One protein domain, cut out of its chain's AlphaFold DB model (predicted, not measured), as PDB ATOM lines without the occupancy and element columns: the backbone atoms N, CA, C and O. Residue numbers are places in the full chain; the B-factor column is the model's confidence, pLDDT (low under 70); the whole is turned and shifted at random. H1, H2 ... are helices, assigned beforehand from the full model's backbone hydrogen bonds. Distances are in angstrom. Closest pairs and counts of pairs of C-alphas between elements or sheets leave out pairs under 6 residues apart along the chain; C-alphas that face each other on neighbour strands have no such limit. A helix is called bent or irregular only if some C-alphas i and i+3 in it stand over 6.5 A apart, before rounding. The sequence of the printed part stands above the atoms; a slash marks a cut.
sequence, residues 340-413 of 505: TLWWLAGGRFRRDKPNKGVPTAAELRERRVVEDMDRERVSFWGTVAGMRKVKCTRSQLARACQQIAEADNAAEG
ATOM      1  N   THR A 340      34.195   3.189  17.048       77.00
ATOM      2  CA  THR A 340      34.607   2.066  17.901       77.00
ATOM      3  C   THR A 340      33.406   1.321  18.479       77.00
ATOM      4  O   THR A 340      33.397   0.096  18.461       77.00
ATOM      5  N   LEU A 341      32.369   2.035  18.932       82.19
ATOM      6  CA  LEU A 341      31.145   1.414  19.450       82.19
ATOM      7  C   LEU A 341      30.384   0.689  18.334       82.19
ATOM      8  O   LEU A 341      29.931  -0.433  18.530       82.19
ATOM      9  N   TRP A 342      30.309   1.290  17.143       85.06
ATOM     10  CA  TRP A 342      29.730   0.644  15.963       85.06
ATOM     11  C   TRP A 342      30.467  -0.649  15.601       85.06
ATOM     12  O   TRP A 342      29.832  -1.667  15.340       85.06
ATOM     13  N   TRP A 343      31.801  -0.628  15.614       79.38
ATOM     14  CA  TRP A 343      32.617  -1.805  15.328       79.38
ATOM     15  C   TRP A 343      32.454  -2.907  16.384       79.38
ATOM     16  O   TRP A 343      32.273  -4.067  16.022       79.38
ATOM     17  N   LEU A 344      32.440  -2.547  17.674       74.69
ATOM     18  CA  LEU A 344      32.201  -3.486  18.777       74.69
ATOM     19  C   LEU A 344      30.809  -4.128  18.707       74.69
ATOM     20  O   LEU A 344      30.662  -5.302  19.028       74.69
ATOM     21  N   ALA A 345      29.806  -3.402  18.208       78.06
ATOM     22  CA  ALA A 345      28.471  -3.936  17.939       78.06
ATOM     23  C   ALA A 345      28.400  -4.845  16.687       78.06
ATOM     24  O   ALA A 345      27.312  -5.190  16.231       78.06
ATOM     25  N   GLY A 346      29.540  -5.214  16.088       80.00
ATOM     26  CA  GLY A 346      29.609  -6.034  14.873       80.00
ATOM     27  C   GLY A 346      29.395  -5.248  13.574       80.00
ATOM     28  O   GLY A 346      29.295  -5.828  12.487       80.00
ATOM     29  N   GLY A 347      29.338  -3.921  13.658       82.00
ATOM     30  CA  GLY A 347      29.243  -3.029  12.517       82.00
ATOM     31  C   GLY A 347      30.508  -3.045  11.661       82.00
ATOM     32  O   GLY A 347      31.639  -3.029  12.148       82.00
ATOM     33  N   ARG A 348      30.345  -3.039  10.335       77.56
ATOM     34  CA  ARG A 348      31.489  -2.919   9.421       77.56
ATOM     35  C   ARG A 348      31.931  -1.462   9.346       77.56
ATOM     36  O   ARG A 348      31.170  -0.614   8.883       77.56
ATOM     37  N   PHE A 349      33.169  -1.192   9.744       73.69
ATOM     38  CA  PHE A 349      33.807   0.109   9.572       73.69
ATOM     39  C   PHE A 349      34.627   0.123   8.277       73.69
ATOM     40  O   PHE A 349      35.512  -0.712   8.083       73.69
ATOM     41  N   ARG A 350      34.335   1.061   7.368       70.25
ATOM     42  CA  ARG A 350      35.155   1.287   6.169       70.25
ATOM     43  C   ARG A 350      36.211   2.343   6.486       70.25
ATOM     44  O   ARG A 350      35.873   3.520   6.585       70.25
ATOM     45  N   ARG A 351      37.474   1.919   6.619       66.44
ATOM     46  CA  ARG A 351      38.613   2.813   6.912       66.44
ATOM     47  C   ARG A 351      38.781   3.916   5.864       66.44
ATOM     48  O   ARG A 351      39.117   5.036   6.217       66.44
ATOM     49  N   ASP A 352      38.424   3.628   4.615       71.94
ATOM     50  CA  ASP A 352      38.603   4.547   3.484       71.94
ATOM     51  C   ASP A 352      37.642   5.750   3.504       71.94
ATOM     52  O   ASP A 352      37.784   6.675   2.709       71.94
ATOM     53  N   LYS A 353      36.617   5.743   4.375       70.06
ATOM     54  CA  LYS A 353      35.632   6.831   4.499       70.06
ATOM     55  C   LYS A 353      35.217   7.028   5.966       70.06
ATOM     56  O   LYS A 353      34.118   6.598   6.333       70.06
ATOM     57  N   PRO A 354      36.026   7.713   6.797       58.94
ATOM     58  CA  PRO A 354      35.761   7.864   8.233       58.94
ATOM     59  C   PRO A 354      34.385   8.489   8.525       58.94
ATOM     60  O   PRO A 354      33.661   8.006   9.389       58.94
ATOM     61  N   ASN A 355      33.946   9.446   7.698       62.38
ATOM     62  CA  ASN A 355      32.663  10.146   7.869       62.38
ATOM     63  C   ASN A 355      31.488   9.504   7.104       62.38
ATOM     64  O   ASN A 355      30.408  10.083   7.029       62.38
ATOM     65  N   LYS A 356      31.662   8.336   6.472       64.19
ATOM     66  CA  LYS A 356      30.579   7.601   5.770       64.19
ATOM     67  C   LYS A 356      30.550   6.104   6.096       64.19
ATOM     68  O   LYS A 356      29.718   5.384   5.555       64.19
ATOM     69  N   GLY A 357      31.452   5.628   6.956       71.19
ATOM     70  CA  GLY A 357      31.523   4.227   7.366       71.19
ATOM     71  C   GLY A 357      30.486   3.834   8.419       71.19
ATOM     72  O   GLY A 357      30.146   2.658   8.512       71.19
ATOM     73  N   VAL A 358      29.978   4.806   9.181       82.06
ATOM     74  CA  VAL A 358      29.010   4.585  10.260       82.06
ATOM     75  C   VAL A 358      27.644   5.153   9.856       82.06
ATOM     76  O   VAL A 358      27.589   6.343   9.513       82.06
ATOM     77  N   PRO A 359      26.575   4.330   9.873       84.44
ATOM     78  CA  PRO A 359      25.206   4.779   9.637       84.44
ATOM     79  C   PRO A 359      24.785   5.836  10.654       84.44
ATOM     80  O   PRO A 359      25.190   5.785  11.817       84.44
ATOM     81  N   THR A 360      23.950   6.773  10.228       87.38
ATOM     82  CA  THR A 360      23.336   7.752  11.130       87.38
ATOM     83  C   THR A 360      22.341   7.064  12.070       87.38
ATOM     84  O   THR A 360      21.791   6.012  11.734       87.38
ATOM     85  N   ALA A 361      22.074   7.633  13.247       85.38
ATOM     86  CA  ALA A 361      21.107   7.071  14.186       85.38
ATOM     87  C   ALA A 361      19.701   6.928  13.574       85.38
ATOM     88  O   ALA A 361      19.010   5.956  13.885       85.38
ATOM     89  N   ALA A 362      19.291   7.833  12.675       81.38
ATOM     90  CA  ALA A 362      18.072   7.668  11.880       81.38
ATOM     91  C   ALA A 362      18.103   6.380  11.036       81.38
ATOM     92  O   ALA A 362      17.208   5.549  11.155       81.38
ATOM     93  N   GLU A 363      19.179   6.144  10.277       84.06
ATOM     94  CA  GLU A 363      19.337   4.928   9.464       84.06
ATOM     95  C   GLU A 363      19.347   3.648  10.316       84.06
ATOM     96  O   GLU A 363      18.883   2.598   9.875       84.06
ATOM     97  N   LEU A 364      19.892   3.701  11.537       85.31
ATOM     98  CA  LEU A 364      19.877   2.556  12.452       85.31
ATOM     99  C   LEU A 364      18.475   2.261  12.982       85.31
ATOM    100  O   LEU A 364      18.102   1.091  13.057       85.31
ATOM    101  N   ARG A 365      17.690   3.296  13.301       82.62
ATOM    102  CA  ARG A 365      16.277   3.133  13.668       82.62
ATOM    103  C   ARG A 365      15.477   2.563  12.503       82.62
ATOM    104  O   ARG A 365      14.764   1.585  12.695       82.62
ATOM    105  N   GLU A 366      15.675   3.085  11.295       81.00
ATOM    106  CA  GLU A 366      15.055   2.553  10.076       81.00
ATOM    107  C   GLU A 366      15.381   1.067   9.866       81.00
ATOM    108  O   GLU A 366      14.492   0.254   9.612       81.00
ATOM    109  N   ARG A 367      16.655   0.680  10.015       83.12
ATOM    110  CA  ARG A 367      17.075  -0.725   9.888       83.12
ATOM    111  C   ARG A 367      16.484  -1.615  10.967       83.12
ATOM    112  O   ARG A 367      16.129  -2.744  10.651       83.12
ATOM    113  N   ARG A 368      16.378  -1.122  12.203       83.81
ATOM    114  CA  ARG A 368      15.762  -1.862  13.306       83.81
ATOM    115  C   ARG A 368      14.294  -2.156  13.013       83.81
ATOM    116  O   ARG A 368      13.885  -3.295  13.152       83.81
ATOM    117  N   VAL A 369      13.547  -1.173  12.513       81.69
ATOM    118  CA  VAL A 369      12.147  -1.367  12.104       81.69
ATOM    119  C   VAL A 369      12.026  -2.426  11.014       81.69
ATOM    120  O   VAL A 369      11.180  -3.312  11.099       81.69
ATOM    121  N   VAL A 370      12.888  -2.377   9.996       78.44
ATOM    122  CA  VAL A 370      12.892  -3.398   8.936       78.44
ATOM    123  C   VAL A 370      13.243  -4.774   9.489       78.44
ATOM    124  O   VAL A 370      12.630  -5.756   9.087       78.44
ATOM    125  N   GLU A 371      14.213  -4.852  10.397       78.00
ATOM    126  CA  GLU A 371      14.605  -6.103  11.036       78.00
ATOM    127  C   GLU A 371      13.481  -6.677  11.900       78.00
ATOM    128  O   GLU A 371      13.227  -7.874  11.825       78.00
ATOM    129  N   ASP A 372      12.784  -5.845  12.671       79.44
ATOM    130  CA  ASP A 372      11.656  -6.272  13.496       79.44
ATOM    131  C   ASP A 372      10.504  -6.780  12.609       79.44
ATOM    132  O   ASP A 372       9.999  -7.879  12.835       79.44
ATOM    133  N   MET A 373      10.196  -6.093  11.501       76.12
ATOM    134  CA  MET A 373       9.230  -6.578  10.503       76.12
ATOM    135  C   MET A 373       9.675  -7.878   9.808       76.12
ATOM    136  O   MET A 373       8.852  -8.756   9.529       76.12
ATOM    137  N   ASP A 374      10.967  -8.023   9.494       71.88
ATOM    138  CA  ASP A 374      11.525  -9.266   8.950       71.88
ATOM    139  C   ASP A 374      11.407 -10.400   9.984       71.88
ATOM    140  O   ASP A 374      11.010 -11.507   9.625       71.88
ATOM    141  N   ARG A 375      11.685 -10.141  11.269       76.00
ATOM    142  CA  ARG A 375      11.581 -11.125  12.362       76.00
ATOM    143  C   ARG A 375      10.147 -11.574  12.599       76.00
ATOM    144  O   ARG A 375       9.918 -12.776  12.731       76.00
ATOM    145  N   GLU A 376       9.192 -10.649  12.606       76.50
ATOM    146  CA  GLU A 376       7.764 -10.968  12.716       76.50
ATOM    147  C   GLU A 376       7.307 -11.860  11.561       76.50
ATOM    148  O   GLU A 376       6.628 -12.865  11.763       76.50
ATOM    149  N   ARG A 377       7.728 -11.538  10.334       71.31
ATOM    150  CA  ARG A 377       7.265 -12.246   9.138       71.31
ATOM    151  C   ARG A 377       7.959 -13.582   8.908       71.31
ATOM    152  O   ARG A 377       7.366 -14.508   8.357       71.31
ATOM    153  N   VAL A 378       9.241 -13.661   9.240       66.81
ATOM    154  CA  VAL A 378      10.096 -14.801   8.913       66.81
ATOM    155  C   VAL A 378      10.301 -15.725  10.123       66.81
ATOM    156  O   VAL A 378      10.792 -16.848   9.969       66.81
ATOM    157  N   SER A 379       9.821 -15.324  11.306       70.25
ATOM    158  CA  SER A 379       9.999 -15.994  12.598       70.25
ATOM    159  C   SER A 379      11.477 -16.184  12.978       70.25
ATOM    160  O   SER A 379      12.400 -15.969  12.181       70.25
ATOM    161  N   PHE A 380      11.733 -16.601  14.221       66.19
ATOM    162  CA  PHE A 380      13.091 -16.827  14.729       66.19
ATOM    163  C   PHE A 380      13.914 -17.738  13.803       66.19
ATOM    164  O   PHE A 380      15.035 -17.408  13.417       66.19
ATOM    165  N   TRP A 381      13.327 -18.852  13.360       63.28
ATOM    166  CA  TRP A 381      14.033 -19.851  12.558       63.28
ATOM    167  C   TRP A 381      14.351 -19.399  11.141       63.28
ATOM    168  O   TRP A 381      15.403 -19.756  10.613       63.28
ATOM    169  N   GLY A 382      13.491 -18.599  10.516       63.81
ATOM    170  CA  GLY A 382      13.815 -18.064   9.203       63.81
ATOM    171  C   GLY A 382      14.864 -16.942   9.281       63.81
ATOM    172  O   GLY A 382      15.678 -16.820   8.367       63.81
ATOM    173  N   THR A 383      14.923 -16.200  10.397       61.03
ATOM    174  CA  THR A 383      15.995 -15.221  10.666       61.03
ATOM    175  C   THR A 383      17.347 -15.927  10.808       61.03
ATOM    176  O   THR A 383      18.323 -15.531  10.170       61.03
ATOM    177  N   VAL A 384      17.389 -17.032  11.565       63.88
ATOM    178  CA  VAL A 384      18.578 -17.897  11.707       63.88
ATOM    179  C   VAL A 384      18.980 -18.526  10.366       63.88
ATOM    180  O   VAL A 384      20.164 -18.619  10.057       63.88
ATOM    181  N   ALA A 385      18.009 -18.902   9.530       56.66
ATOM    182  CA  ALA A 385      18.253 -19.434   8.189       56.66
ATOM    183  C   ALA A 385      18.641 -18.362   7.148       56.66
ATOM    184  O   ALA A 385      18.789 -18.682   5.968       56.66
ATOM    185  N   GLY A 386      18.782 -17.091   7.548       61.72
ATOM    186  CA  GLY A 386      19.144 -15.991   6.652       61.72
ATOM    187  C   GLY A 386      18.070 -15.651   5.614       61.72
ATOM    188  O   GLY A 386      18.360 -14.974   4.625       61.72
ATOM    189  N   MET A 387      16.830 -16.102   5.810       55.72
ATOM    190  CA  MET A 387      15.718 -15.758   4.935       55.72
ATOM    191  C   MET A 387      15.335 -14.296   5.189       55.72
ATOM    192  O   MET A 387      14.717 -13.969   6.190       55.72
ATOM    193  N   ARG A 388      15.702 -13.393   4.279       55.81
ATOM    194  CA  ARG A 388      15.212 -12.005   4.275       55.81
ATOM    195  C   ARG A 388      14.283 -11.842   3.086       55.81
ATOM    196  O   ARG A 388      14.691 -12.103   1.953       55.81
ATOM    197  N   LYS A 389      13.021 -11.484   3.326       55.00
ATOM    198  CA  LYS A 389      12.006 -11.372   2.260       55.00
ATOM    199  C   LYS A 389      11.294 -10.028   2.236       55.00
ATOM    200  O   LYS A 389      10.571  -9.770   1.270       55.00
ATOM    201  N   VAL A 390      11.468  -9.167   3.237       58.41
ATOM    202  CA  VAL A 390      10.712  -7.919   3.276       58.41
ATOM    203  C   VAL A 390      11.331  -6.885   2.331       58.41
ATOM    204  O   VAL A 390      12.377  -6.294   2.578       58.41
ATOM    205  N   LYS A 391      10.637  -6.646   1.214       57.09
ATOM    206  CA  LYS A 391      10.755  -5.404   0.443       57.09
ATOM    207  C   LYS A 391       9.778  -4.396   1.052       57.09
ATOM    208  O   LYS A 391       8.638  -4.314   0.606       57.09
ATOM    209  N   CYS A 392      10.197  -3.674   2.088       63.91
ATOM    210  CA  CYS A 392       9.413  -2.548   2.596       63.91
ATOM    211  C   CYS A 392       9.547  -1.359   1.644       63.91
ATOM    212  O   CYS A 392      10.647  -1.002   1.218       63.91
ATOM    213  N   THR A 393       8.417  -0.747   1.298       67.19
ATOM    214  CA  THR A 393       8.425   0.517   0.551       67.19
ATOM    215  C   THR A 393       8.838   1.661   1.480       67.19
ATOM    216  O   THR A 393       8.538   1.645   2.674       67.19
ATOM    217  N   ARG A 394       9.533   2.676   0.947       65.31
ATOM    218  CA  ARG A 394      10.057   3.810   1.735       65.31
ATOM    219  C   ARG A 394       8.960   4.559   2.509       65.31
ATOM    220  O   ARG A 394       9.219   5.072   3.589       65.31
ATOM    221  N   SER A 395       7.733   4.571   1.988       66.19
ATOM    222  CA  SER A 395       6.556   5.162   2.633       66.19
ATOM    223  C   SER A 395       6.041   4.355   3.832       66.19
ATOM    224  O   SER A 395       5.628   4.946   4.824       66.19
ATOM    225  N   GLN A 396       6.089   3.019   3.778       72.00
ATOM    226  CA  GLN A 396       5.731   2.153   4.912       72.00
ATOM    227  C   GLN A 396       6.749   2.276   6.047       72.00
ATOM    228  O   GLN A 396       6.375   2.344   7.213       72.00
ATOM    229  N   LEU A 397       8.029   2.377   5.688       67.94
ATOM    230  CA  LEU A 397       9.126   2.542   6.634       67.94
ATOM    231  C   LEU A 397       9.048   3.904   7.347       67.94
ATOM    232  O   LEU A 397       9.134   3.960   8.569       67.94
ATOM    233  N   ALA A 398       8.771   4.981   6.604       69.56
ATOM    234  CA  ALA A 398       8.575   6.313   7.176       69.56
ATOM    235  C   ALA A 398       7.409   6.363   8.183       69.56
ATOM    236  O   ALA A 398       7.562   6.950   9.250       69.56
ATOM    237  N   ARG A 399       6.278   5.703   7.886       74.56
ATOM    238  CA  ARG A 399       5.132   5.622   8.815       74.56
ATOM    239  C   ARG A 399       5.469   4.859  10.095       74.56
ATOM    240  O   ARG A 399       5.130   5.322  11.175       74.56
ATOM    241  N   ALA A 400       6.157   3.724   9.989       70.94
ATOM    242  CA  ALA A 400       6.556   2.944  11.159       70.94
ATOM    243  C   ALA A 400       7.578   3.699  12.032       70.94
ATOM    244  O   ALA A 400       7.476   3.697  13.256       70.94
ATOM    245  N   CYS A 401       8.523   4.419  11.418       68.44
ATOM    246  CA  CYS A 401       9.450   5.278  12.154       68.44
ATOM    247  C   CYS A 401       8.752   6.470  12.832       68.44
ATOM    248  O   CYS A 401       9.148   6.830  13.939       68.44
ATOM    249  N   GLN A 402       7.720   7.057  12.213       75.50
ATOM    250  CA  GLN A 402       6.902   8.111  12.830       75.50
ATOM    251  C   GLN A 402       6.127   7.588  14.045       75.50
ATOM    252  O   GLN A 402       6.206   8.197  15.104       75.50
ATOM    253  N   GLN A 403       5.488   6.420  13.939       74.81
ATOM    254  CA  GLN A 403       4.759   5.805  15.058       74.81
ATOM    255  C   GLN A 403       5.660   5.513  16.266       74.81
ATOM    256  O   GLN A 403       5.257   5.721  17.406       74.81
ATOM    257  N   ILE A 404       6.900   5.071  16.034       67.56
ATOM    258  CA  ILE A 404       7.868   4.833  17.117       67.56
ATOM    259  C   ILE A 404       8.340   6.154  17.730       67.56
ATOM    260  O   ILE A 404       8.454   6.248  18.948       67.56
ATOM    261  N   ALA A 405       8.582   7.180  16.909       69.94
ATOM    262  CA  ALA A 405       8.943   8.505  17.408       69.94
ATOM    263  C   ALA A 405       7.814   9.125  18.255       69.94
ATOM    264  O   ALA A 405       8.086   9.715  19.296       69.94
ATOM    265  N   GLU A 406       6.555   8.956  17.851       73.81
ATOM    266  CA  GLU A 406       5.377   9.415  18.595       73.81
ATOM    267  C   GLU A 406       5.177   8.636  19.904       73.81
ATOM    268  O   GLU A 406       4.950   9.249  20.947       73.81
ATOM    269  N   ALA A 407       5.340   7.309  19.885       68.56
ATOM    270  CA  ALA A 407       5.277   6.476  21.088       68.56
ATOM    271  C   ALA A 407       6.396   6.806  22.093       68.56
ATOM    272  O   ALA A 407       6.164   6.828  23.301       68.56
ATOM    273  N   ASP A 408       7.600   7.110  21.603       64.38
ATOM    274  CA  ASP A 408       8.727   7.535  22.436       64.38
ATOM    275  C   ASP A 408       8.486   8.916  23.074       64.38
ATOM    276  O   ASP A 408       8.758   9.101  24.260       64.38
ATOM    277  N   ASN A 409       7.923   9.870  22.323       64.81
ATOM    278  CA  ASN A 409       7.557  11.188  22.856       64.81
ATOM    279  C   ASN A 409       6.417  11.097  23.888       64.81
ATOM    280  O   ASN A 409       6.398  11.855  24.858       64.81
ATOM    281  N   ALA A 410       5.491  10.147  23.721       62.62
ATOM    282  CA  ALA A 410       4.441   9.873  24.702       62.62
ATOM    283  C   ALA A 410       4.993   9.251  26.001       62.62
ATOM    284  O   ALA A 410       4.471   9.531  27.078       62.62
ATOM    285  N   ALA A 411       6.064   8.453  25.919       57.28
ATOM    286  CA  ALA A 411       6.707   7.829  27.077       57.28
ATOM    287  C   ALA A 411       7.601   8.794  27.884       57.28
ATOM    288  O   ALA A 411       7.721   8.643  29.099       57.28
ATOM    289  N   GLU A 412       8.208   9.806  27.250       54.06
ATOM    290  CA  GLU A 412       8.957  10.856  27.967       54.06
ATOM    291  C   GLU A 412       8.039  11.888  28.655       54.06
ATOM    292  O   GLU A 412       8.438  12.508  29.645       54.06
ATOM    293  N   GLY A 413       6.786  12.029  28.204       47.97
ATOM    294  CA  GLY A 413       5.791  12.927  28.805       47.97
ATOM    295  C   GLY A 413       5.301  12.514  30.200       47.97
ATOM    296  O   GLY A 413       4.864  13.364  30.973       47.97
TER     297      GLY A 413
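Overview. This is residues 340 to 413 of the 505 residues of an uncharacterized protein of Hortaea thailandica (UniProt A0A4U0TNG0). Two long helices, H2 and H3, meet about perpendicular to each other, and the link of residues 385 to 393 folds back from the far end of H2 to the start of H3; the short helix H1 and the unnamed stretch of residues 345 to 360 make a small, loose lobe off the first end of H2. H2 is kinked near residue 378, and its last turns make a hook, while residues 351 to 356 of the lobe and residues 406 to 413, of which 406 to 412 belong to H3, stick out. The printed part has 74 residues with three named helices in the order H1, H2, H3 and no named strand, and its class is all helix. The whole is loose, with a radius of gyration of the C-alphas of 14.8 A and spans of 38 by 36 by 22 A.

Along the chain. H1 is residues 340 to 344, beginning at C-alpha 340 at (34.607, 2.066, 17.901). H2, the longest helix by residues, is residues 361 to 384 and measures 25.2 A from first to last C-alpha; C-alpha 361 is at (21.107, 7.071, 14.186). H2 is irregular: C-alphas 377 and 380 are 9.3 A apart, where about 5 A is found in a regular helix, and it has a kink of 107 degrees near residue 378. H3 is residues 394 to 412, 27.2 A long, and ends at C-alpha 412 at (8.957, 10.856, 27.967).

Arrangement. H1 touches no helix and is apart from both H2 and H3. H2 and H3 touch, with 7 pairs of C-alphas within 8 A. The closest are the C-alphas of Glu 366 and Cys 401, 6.6 A apart. H2 touches H3 with residues 365 to 370 alone, and H3 touches H2 with residues 397 to 401 alone. Their lines stand at 75 degrees, about perpendicular, though the line of H2 is a rough one. In H1 and H3 every O i to N i+4 pair is within hydrogen-bond range; in H2, 18 of 20 are.

Size, cuts and confidence. The two C-alphas farthest apart are those of Asp 352 and Gly 413, at 42.3 A. The printed part has no cut. The link from H1 to H2, 16 residues, is long, and the link from H2 to H3, 9 residues, is short. Without the stretches that stand free, the body of 60 residues spans 32 by 30 by 16 A. The mean pLDDT of the printed part is 71.1, and 33 residues are under 70, among them residues 354 to 356, 380 to 395 and 407 to 413.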